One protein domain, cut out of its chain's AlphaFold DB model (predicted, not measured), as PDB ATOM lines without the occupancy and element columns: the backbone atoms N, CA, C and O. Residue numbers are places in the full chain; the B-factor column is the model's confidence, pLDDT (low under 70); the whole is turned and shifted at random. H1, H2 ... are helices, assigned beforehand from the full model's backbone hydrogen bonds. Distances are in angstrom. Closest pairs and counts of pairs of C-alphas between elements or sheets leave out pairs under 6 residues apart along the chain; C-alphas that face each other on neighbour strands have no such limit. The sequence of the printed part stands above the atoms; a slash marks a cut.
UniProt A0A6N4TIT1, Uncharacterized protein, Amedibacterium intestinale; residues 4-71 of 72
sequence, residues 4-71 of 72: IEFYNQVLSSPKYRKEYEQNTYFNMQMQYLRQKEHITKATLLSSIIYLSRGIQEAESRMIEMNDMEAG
ATOM      1  N   ILE A   4      93.658 157.579  76.564       98.06
ATOM      2  CA  ILE A   4      92.917 157.918  77.786       98.06
ATOM      3  C   ILE A   4      93.115 156.846  78.864       98.06
ATOM      4  O   ILE A   4      93.390 157.187  80.014       98.06
ATOM      5  N   GLU A   5      93.018 155.564  78.503       98.25
ATOM      6  CA  GLU A   5      93.267 154.450  79.431       98.25
ATOM      7  C   GLU A   5      94.693 154.501  79.985       98.25
ATOM      8  O   GLU A   5      94.886 154.439  81.198       98.25
ATOM      9  N   PHE A   6      95.682 154.691  79.106       96.94
ATOM     10  CA  PHE A   6      97.084 154.804  79.501       96.94
ATOM     11  C   PHE A   6      97.319 156.003  80.426       96.94
ATOM     12  O   PHE A   6      97.946 155.864  81.474       96.94
ATOM     13  N   TYR A   7      96.777 157.171  80.071       97.62
ATOM     14  CA  TYR A   7      96.875 158.390  80.873       97.62
ATOM     15  C   TYR A   7      96.319 158.182  82.286       97.62
ATOM     16  O   TYR A   7      97.001 158.464  83.273       97.62
ATOM     17  N   ASN A   8      95.109 157.629  82.390       97.94
ATOM     18  CA  ASN A   8      94.466 157.370  83.675       97.94
ATOM     19  C   ASN A   8      95.243 156.336  84.499       97.94
ATOM     20  O   ASN A   8      95.432 156.528  85.700       97.94
ATOM     21  N   GLN A   9      95.739 155.270  83.863       97.56
ATOM     22  CA  GLN A   9      96.534 154.247  84.537       97.56
ATOM     23  C   GLN A   9      97.844 154.820  85.087       97.56
ATOM     24  O   GLN A   9      98.177 154.568  86.244       97.56
ATOM     25  N   VAL A  10      98.572 155.621  84.307       95.94
ATOM     26  CA  VAL A  10      99.823 156.246  84.760       95.94
ATOM     27  C   VAL A  10      99.557 157.208  85.920       95.94
ATOM     28  O   VAL A  10     100.205 157.097  86.960       95.94
ATOM     29  N   LEU A  11      98.563 158.096  85.804       97.19
ATOM     30  CA  LEU A  11      98.264 159.099  86.839       97.19
ATOM     31  C   LEU A  11      97.495 158.561  88.057       97.19
ATOM     32  O   LEU A  11      97.227 159.316  89.002       97.19
ATOM     33  N   SER A  12      97.153 157.269  88.059       97.81
ATOM     34  CA  SER A  12      96.707 156.561  89.264       97.81
ATOM     35  C   SER A  12      97.843 156.387  90.280       97.81
ATOM     36  O   SER A  12      97.592 156.321  91.480       97.81
ATOM     37  N   SER A  13      99.101 156.373  89.820       97.88
ATOM     38  CA  SER A  13     100.268 156.335  90.698       97.88
ATOM     39  C   SER A  13     100.585 157.738  91.229       97.88
ATOM     40  O   SER A  13     100.852 158.640  90.426       97.88
ATOM     41  N   PRO A  14     100.659 157.940  92.560       96.88
ATOM     42  CA  PRO A  14     101.033 159.232  93.141       96.88
ATOM     43  C   PRO A  14     102.389 159.747  92.648       96.88
ATOM     44  O   PRO A  14     102.562 160.948  92.452       96.88
ATOM     45  N   LYS A  15     103.336 158.835  92.381       96.06
ATOM     46  CA  LYS A  15     104.652 159.169  91.825       96.06
ATOM     47  C   LYS A  15     104.517 159.879  90.476       96.06
ATOM     48  O   LYS A  15     105.040 160.973  90.310       96.06
ATOM     49  N   TYR A  16     103.804 159.277  89.526       96.12
ATOM     50  CA  TYR A  16     103.666 159.841  88.180       96.12
ATOM     51  C   TYR A  16     102.715 161.035  88.130       96.12
ATOM     52  O   TYR A  16     102.867 161.896  87.268       96.12
ATOM     53  N   ARG A  17     101.770 161.132  89.072       97.62
ATOM     54  CA  ARG A  17     100.977 162.349  89.267       97.62
ATOM     55  C   ARG A  17     101.853 163.538  89.653       97.62
ATOM     56  O   ARG A  17     101.745 164.584  89.025       97.62
ATOM     57  N   LYS A  18     102.757 163.357  90.619       96.62
ATOM     58  CA  LYS A  18     103.712 164.397  91.011       96.62
ATOM     59  C   LYS A  18     104.605 164.812  89.836       96.62
ATOM     60  O   LYS A  18     104.759 166.002  89.592       96.62
ATOM     61  N   GLU A  19     105.130 163.852  89.072       94.19
ATOM     62  CA  GLU A  19     105.903 164.152  87.852       94.19
ATOM     63  C   GLU A  19     105.077 164.941  86.829       94.19
ATOM     64  O   GLU A  19     105.552 165.918  86.264       94.19
ATOM     65  N   TYR A  20     103.813 164.577  86.621       96.00
ATOM     66  CA  TYR A  20     102.911 165.300  85.723       96.00
ATOM     67  C   TYR A  20     102.650 166.753  86.141       96.00
ATOM     68  O   TYR A  20     102.458 167.608  85.275       96.00
ATOM     69  N   GLU A  21     102.647 167.040  87.440       95.88
ATOM     70  CA  GLU A  21     102.437 168.386  87.982       95.88
ATOM     71  C   GLU A  21     103.719 169.234  87.979       95.88
ATOM     72  O   GLU A  21     103.640 170.450  87.830       95.88
ATOM     73  N   GLN A  22     104.891 168.612  88.136       94.50
ATOM     74  CA  GLN A  22     106.158 169.316  88.379       94.50
ATOM     75  C   GLN A  22     107.111 169.325  87.181       94.50
ATOM     76  O   GLN A  22     107.962 170.206  87.082       94.50
ATOM     77  N   ASN A  23     106.990 168.362  86.269       91.44
ATOM     78  CA  ASN A  23     107.888 168.197  85.135       91.44
ATOM     79  C   ASN A  23     107.161 168.524  83.826       91.44
ATOM     80  O   ASN A  23     106.357 167.738  83.320       91.44
ATOM     81  N   THR A  24     107.481 169.683  83.246       91.06
ATOM     82  CA  THR A  24     106.874 170.172  81.999       91.06
ATOM     83  C   THR A  24     107.020 169.180  80.844       91.06
ATOM     84  O   THR A  24     106.068 168.965  80.094       91.06
ATOM     85  N   TYR A  25     108.172 168.517  80.713       91.38
ATOM     86  CA  TYR A  25     108.403 167.539  79.649       91.38
ATOM     87  C   TYR A  25     107.531 166.296  79.819       91.38
ATOM     88  O   TYR A  25     106.930 165.824  78.850       91.38
ATOM     89  N   PHE A  26     107.414 165.800  81.052       93.69
ATOM     90  CA  PHE A  26     106.529 164.684  81.374       93.69
ATOM     91  C   PHE A  26     105.060 165.048  81.126       93.69
ATOM     92  O   PHE A  26     104.337 164.294  80.475       93.69
ATOM     93  N   ASN A  27     104.636 166.235  81.566       95.00
ATOM     94  CA  ASN A  27     103.293 166.759  81.336       95.00
ATOM     95  C   ASN A  27     102.923 166.784  79.843       95.00
ATOM     96  O   ASN A  27     101.906 166.206  79.446       95.00
ATOM     97  N   MET A  28     103.781 167.385  79.010       93.88
ATOM     98  CA  MET A  28     103.569 167.486  77.563       93.88
ATOM     99  C   MET A  28     103.432 166.110  76.910       93.88
ATOM    100  O   MET A  28     102.548 165.907  76.076       93.88
ATOM    101  N   GLN A  29     104.258 165.141  77.317       94.69
ATOM    102  CA  GLN A  29     104.155 163.781  76.791       94.69
ATOM    103  C   GLN A  29     102.878 163.078  77.233       94.69
ATOM    104  O   GLN A  29     102.220 162.449  76.408       94.69
ATOM    105  N   MET A  30     102.452 163.237  78.485       96.12
ATOM    106  CA  MET A  30     101.178 162.676  78.933       96.12
ATOM    107  C   MET A  30      99.985 163.272  78.176       96.12
ATOM    108  O   MET A  30      99.067 162.529  77.824       96.12
ATOM    109  N   GLN A  31     100.004 164.570  77.855       96.12
ATOM    110  CA  GLN A  31      98.969 165.192  77.018       96.12
ATOM    111  C   GLN A  31      98.996 164.680  75.572       96.12
ATOM    112  O   GLN A  31      97.941 164.368  75.020       96.12
ATOM    113  N   TYR A  32     100.181 164.524  74.973       95.06
ATOM    114  CA  TYR A  32     100.333 163.926  73.643       95.06
ATOM    115  C   TYR A  32      99.800 162.488  73.595       95.06
ATOM    116  O   TYR A  32      99.050 162.127  72.684       95.06
ATOM    117  N   LEU A  33     100.164 161.670  74.587       96.31
ATOM    118  CA  LEU A  33      99.746 160.274  74.691       96.31
ATOM    119  C   LEU A  33      98.237 160.155  74.899       96.31
ATOM    120  O   LEU A  33      97.608 159.311  74.265       96.31
ATOM    121  N   ARG A  34      97.639 161.032  75.715       97.44
ATOM    122  CA  ARG A  34      96.192 161.066  75.972       97.44
ATOM    123  C   ARG A  34      95.361 161.242  74.699       97.44
ATOM    124  O   ARG A  34      94.269 160.691  74.617       97.44
ATOM    125  N   GLN A  35      95.874 161.979  73.714       96.56
ATOM    126  CA  GLN A  35      95.191 162.252  72.442       96.56
ATOM    127  C   GLN A  35      95.265 161.089  71.442       96.56
ATOM    128  O   GLN A  35      94.677 161.167  70.364       96.56
ATOM    129  N   LYS A  36      96.005 160.018  71.747       96.06
ATOM    130  CA  LYS A  36      96.134 158.876  70.841       96.06
ATOM    131  C   LYS A  36      94.941 157.948  70.963       96.06
ATOM    132  O   LYS A  36      94.615 157.483  72.050       96.06
ATOM    133  N   GLU A  37      94.366 157.599  69.818       96.38
ATOM    134  CA  GLU A  37      93.362 156.539  69.726       96.38
ATOM    135  C   GLU A  37      93.920 155.223  70.289       96.38
ATOM    136  O   GLU A  37      93.286 154.571  71.118       96.38
ATOM    137  N   HIS A  38      95.175 154.903  69.948       96.56
ATOM    138  CA  HIS A  38      95.885 153.733  70.454       96.56
ATOM    139  C   HIS A  38      97.345 154.022  70.814       96.56
ATOM    140  O   HIS A  38      98.094 154.666  70.074       96.56
ATOM    141  N   ILE A  39      97.773 153.469  71.949       96.69
ATOM    142  CA  ILE A  39      99.173 153.443  72.363       96.69
ATOM    143  C   ILE A  39      99.852 152.237  71.718       96.69
ATOM    144  O   ILE A  39      99.639 151.091  72.114       96.69
ATOM    145  N   THR A  40     100.670 152.506  70.702       95.69
ATOM    146  CA  THR A  40     101.493 151.493  70.034       95.69
ATOM    147  C   THR A  40     102.905 151.464  70.621       95.69
ATOM    148  O   THR A  40     103.328 152.395  71.310       95.69
ATOM    149  N   LYS A  41     103.683 150.425  70.290       94.12
ATOM    150  CA  LYS A  41     105.118 150.378  70.624       94.12
ATOM    151  C   LYS A  41     105.868 151.596  70.076       94.12
ATOM    152  O   LYS A  41     106.677 152.174  70.790       94.12
ATOM    153  N   ALA A  42     105.563 152.010  68.847       93.31
ATOM    154  CA  ALA A  42     106.168 153.191  68.238       93.31
ATOM    155  C   ALA A  42     105.804 154.470  69.009       93.31
ATOM    156  O   ALA A  42     106.679 155.278  69.299       93.31
ATOM    157  N   THR A  43     104.539 154.616  69.420       92.69
ATOM    158  CA  THR A  43     104.078 155.741  70.248       92.69
ATOM    159  C   THR A  43     104.874 155.840  71.553       92.69
ATOM    160  O   THR A  43     105.329 156.924  71.923       92.69
ATOM    161  N   LEU A  44     105.074 154.708  72.236       92.00
ATOM    162  CA  LEU A  44     105.836 154.650  73.485       92.00
ATOM    163  C   LEU A  44     107.318 154.971  73.269       92.00
ATOM    164  O   LEU A  44     107.861 155.801  73.992       92.00
ATOM    165  N   LEU A  45     107.956 154.371  72.259       94.31
ATOM    166  CA  LEU A  45     109.367 154.626  71.946       94.31
ATOM    167  C   LEU A  45     109.616 156.100  71.610       94.31
ATOM    168  O   LEU A  45     110.546 156.696  72.146       94.31
ATOM    169  N   SER A  46     108.752 156.716  70.801       91.00
ATOM    170  CA  SER A  46     108.842 158.148  70.495       91.00
ATOM    171  C   SER A  46     108.684 159.021  71.741       91.00
ATOM    172  O   SER A  46     109.390 160.017  71.879       91.00
ATOM    173  N   SER A  47     107.801 158.634  72.666       90.62
ATOM    174  CA  SER A  47     107.596 159.374  73.920       90.62
ATOM    175  C   SER A  47     108.820 159.285  74.834       90.62
ATOM    176  O   SER A  47     109.222 160.283  75.424       90.62
ATOM    177  N   ILE A  48     109.462 158.114  74.906       90.81
ATOM    178  CA  ILE A  48     110.722 157.928  75.641       90.81
ATOM    179  C   ILE A  48     111.828 158.795  75.031       90.81
ATOM    180  O   ILE A  48     112.483 159.531  75.760       90.81
ATOM    181  N   ILE A  49     111.989 158.770  73.702       91.44
ATOM    182  CA  ILE A  49     112.984 159.596  72.997       91.44
ATOM    183  C   ILE A  49     112.762 161.085  73.286       91.44
ATOM    184  O   ILE A  49     113.725 161.811  73.530       91.44
ATOM    185  N   TYR A  50     111.508 161.548  73.283       90.94
ATOM    186  CA  TYR A  50     111.194 162.933  73.623       90.94
ATOM    187  C   TYR A  50     111.613 163.277  75.055       90.94
ATOM    188  O   TYR A  50     112.252 164.304  75.268       90.94
ATOM    189  N   LEU A  51     111.280 162.430  76.035       90.44
ATOM    190  CA  LEU A  51     111.652 162.674  77.431       90.44
ATOM    191  C   LEU A  51     113.173 162.725  77.606       90.44
ATOM    192  O   LEU A  51     113.669 163.618  78.284       90.44
ATOM    193  N   SER A  52     113.915 161.827  76.952       88.00
ATOM    194  CA  SER A  52     115.381 161.840  76.972       88.00
ATOM    195  C   SER A  52     115.963 163.134  76.397       88.00
ATOM    196  O   SER A  52     116.895 163.687  76.971       88.00
ATOM    197  N   ARG A  53     115.389 163.657  75.304       87.44
ATOM    198  CA  ARG A  53     115.799 164.955  74.739       87.44
ATOM    199  C   ARG A  53     115.473 166.118  75.670       87.44
ATOM    200  O   ARG A  53     116.307 166.992  75.845       87.44
ATOM    201  N   GLY A  54     114.306 166.096  76.312       84.38
ATOM    202  CA  GLY A  54     113.933 167.117  77.290       84.38
ATOM    203  C   GLY A  54     114.884 167.176  78.489       84.38
ATOM    204  O   GLY A  54     115.219 168.263  78.951       84.38
ATOM    205  N   ILE A  55     115.371 166.020  78.955       82.81
ATOM    206  CA  ILE A  55     116.411 165.949  79.994       82.81
ATOM    207  C   ILE A  55     117.715 166.569  79.482       82.81
ATOM    208  O   ILE A  55     118.260 167.447  80.143       82.81
ATOM    209  N   GLN A  56     118.166 166.183  78.286       85.81
ATOM    210  CA  GLN A  56     119.393 166.720  77.692       85.81
ATOM    211  C   GLN A  56     119.334 168.247  77.498       85.81
ATOM    212  O   GLN A  56     120.309 168.951  77.764       85.81
ATOM    213  N   GLU A  57     118.195 168.780  77.055       82.31
ATOM    214  CA  GLU A  57     117.969 170.225  76.931       82.31
ATOM    215  C   GLU A  57     117.991 170.927  78.293       82.31
ATOM    216  O   GLU A  57     118.546 172.016  78.421       82.31
ATOM    217  N   ALA A  58     117.385 170.323  79.320       80.12
ATOM    218  CA  ALA A  58     117.405 170.871  80.671       80.12
ATOM    219  C   ALA A  58     118.825 170.898  81.256       80.12
ATOM    220  O   ALA A  58     119.217 171.914  81.825       80.12
ATOM    221  N   GLU A  59     119.603 169.829  81.070       83.12
ATOM    222  CA  GLU A  59     121.012 169.760  81.473       83.12
ATOM    223  C   GLU A  59     121.856 170.812  80.749       83.12
ATOM    224  O   GLU A  59     122.603 171.543  81.395       83.12
ATOM    225  N   SER A  60     121.682 170.947  79.431       81.12
ATOM    226  CA  SER A  60     122.418 171.935  78.627       81.12
ATOM    227  C   SER A  60     122.129 173.363  79.094       81.12
ATOM    228  O   SER A  60     123.058 174.138  79.299       81.12
ATOM    229  N   ARG A  61     120.859 173.695  79.371       79.44
ATOM    230  CA  ARG A  61     120.494 175.021  79.899       79.44
ATOM    231  C   ARG A  61     121.079 175.301  81.279       79.44
ATOM    232  O   ARG A  61     121.445 176.437  81.549       79.44
ATOM    233  N   MET A  62     121.167 174.302  82.159       77.88
ATOM    234  CA  MET A  62     121.815 174.493  83.462       77.88
ATOM    235  C   MET A  62     123.316 174.759  83.321       77.88
ATOM    236  O   MET A  62     123.846 175.578  84.063       77.88
ATOM    237  N   ILE A  63     123.988 174.104  82.370       76.94
ATOM    238  CA  ILE A  63     125.401 174.375  82.067       76.94
ATOM    239  C   ILE A  63     125.557 175.810  81.552       76.94
ATOM    240  O   ILE A  63     126.326 176.570  82.127       76.94
ATOM    241  N   GLU A  64     124.764 176.213  80.557       74.06
ATOM    242  CA  GLU A  64     124.797 177.576  80.005       74.06
ATOM    243  C   GLU A  64     124.518 178.648  81.071       74.06
ATOM    244  O   GLU A  64     125.176 179.685  81.101       74.06
ATOM    245  N   MET A  65     123.556 178.407  81.969       75.31
ATOM    246  CA  MET A  65     123.269 179.317  83.082       75.31
ATOM    247  C   MET A  65     124.435 179.419  84.065       75.31
ATOM    248  O   MET A  65     124.776 180.528  84.471       75.31
ATOM    249  N   ASN A  66     125.066 178.297  84.417       74.00
ATOM    250  CA  ASN A  66     126.229 178.296  85.302       74.00
ATOM    251  C   ASN A  66     127.428 179.018  84.673       74.00
ATOM    252  O   ASN A  66     128.119 179.754  85.374       74.00
ATOM    253  N   ASP A  67     127.660 178.846  83.370       76.31
ATOM    254  CA  ASP A  67     128.738 179.534  82.650       76.31
ATOM    255  C   ASP A  67     128.495 181.055  82.618       76.31
ATOM    256  O   ASP A  67     129.406 181.836  82.905       76.31
ATOM    257  N   MET A  68     127.245 181.484  82.390       72.88
ATOM    258  CA  MET A  68     126.848 182.897  82.471       72.88
ATOM    259  C   MET A  68     127.009 183.482  83.884       72.88
ATOM    260  O   MET A  68     127.491 184.606  84.028       72.88
ATOM    261  N   GLU A  69     126.622 182.750  84.934       69.88
ATOM    262  CA  GLU A  69     126.795 183.187  86.331       69.88
ATOM    263  C   GLU A  69     128.273 183.227  86.756       69.88
ATOM    264  O   GLU A  69     128.658 184.067  87.573       69.88
ATOM    265  N   ALA A  70     129.116 182.368  86.176       69.12
ATOM    266  CA  ALA A  70     130.562 182.356  86.391       69.12
ATOM    267  C   ALA A  70     131.312 183.466  85.625       69.12
ATOM    268  O   ALA A  70     132.496 183.688  85.890       69.12
ATOM    269  N   GLY A  71     130.639 184.183  84.716       57.12
ATOM    270  CA  GLY A  71     131.225 185.265  83.920       57.12
ATOM    271  C   GLY A  71     132.204 184.792  82.840       57.12
ATOM    272  O   GLY A  71     133.134 185.538  82.519       57.12
TER     273      GLY A  71
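What this domain is: This is residues 4 to 71 of the 72 residues of an uncharacterized protein of Amedibacterium intestinale (UniProt A0A6N4TIT1). A long helix, H4, reaches out of a small body of three short helices, H1, H2 and H3; it packs beside H3 as a helical hairpin, and residues 59 to 71, of which 59 to 70 belong to H4, stick out as an arm. The printed part has 68 residues with four named helices, H1 to H4 in chain order, and no named strand: all helix. It is loose, with a radius of gyration of the C-alphas of 14.9 A, and spans 49 by 26 by 15 A.

How they stand to each other: H4, residues 41 to 70, touches H3, residues 24 to 34, with residues 43 to 54 alone, at a shallow tilt of 16 degrees, opposite ways; the closest C-alphas, of Tyr 25 and Gly 54, are 6.0 A apart. H3, the hub, also touches H1, residues 4 to 11, at a shallow tilt of 32 degrees, opposite ways, closest at the C-alphas of Ile 4 and Arg 34, 4.9 A. H2, residues 14 to 22, touches H3 only at the corner, at the C-alphas of Tyr 20 and Asn 27, 4.6 A. It touches H1 only at the corner too, at the C-alphas of Leu 11 and Arg 17, 4.9 A. H1 and H2 are apart from H4. In H1, H2, H3 and H4 every O i to N i+4 pair is within hydrogen-bond range.

Where its parts are: H4 runs 43.8 A from C-alpha 41 at (105.118, 150.378, 70.624) to C-alpha 70 at (130.562, 182.356, 86.391). H3 measures 15.3 A, H2 12.3 A and H1 10.6 A, with C-alpha 4 at (92.917, 157.918, 77.786).

The domain as a whole: The C-alphas of Glu 37 and Gly 71 are the two farthest apart, 49.6 A. The printed part has no cut and no long link. Residues 69 to 71 have pLDDT under 70.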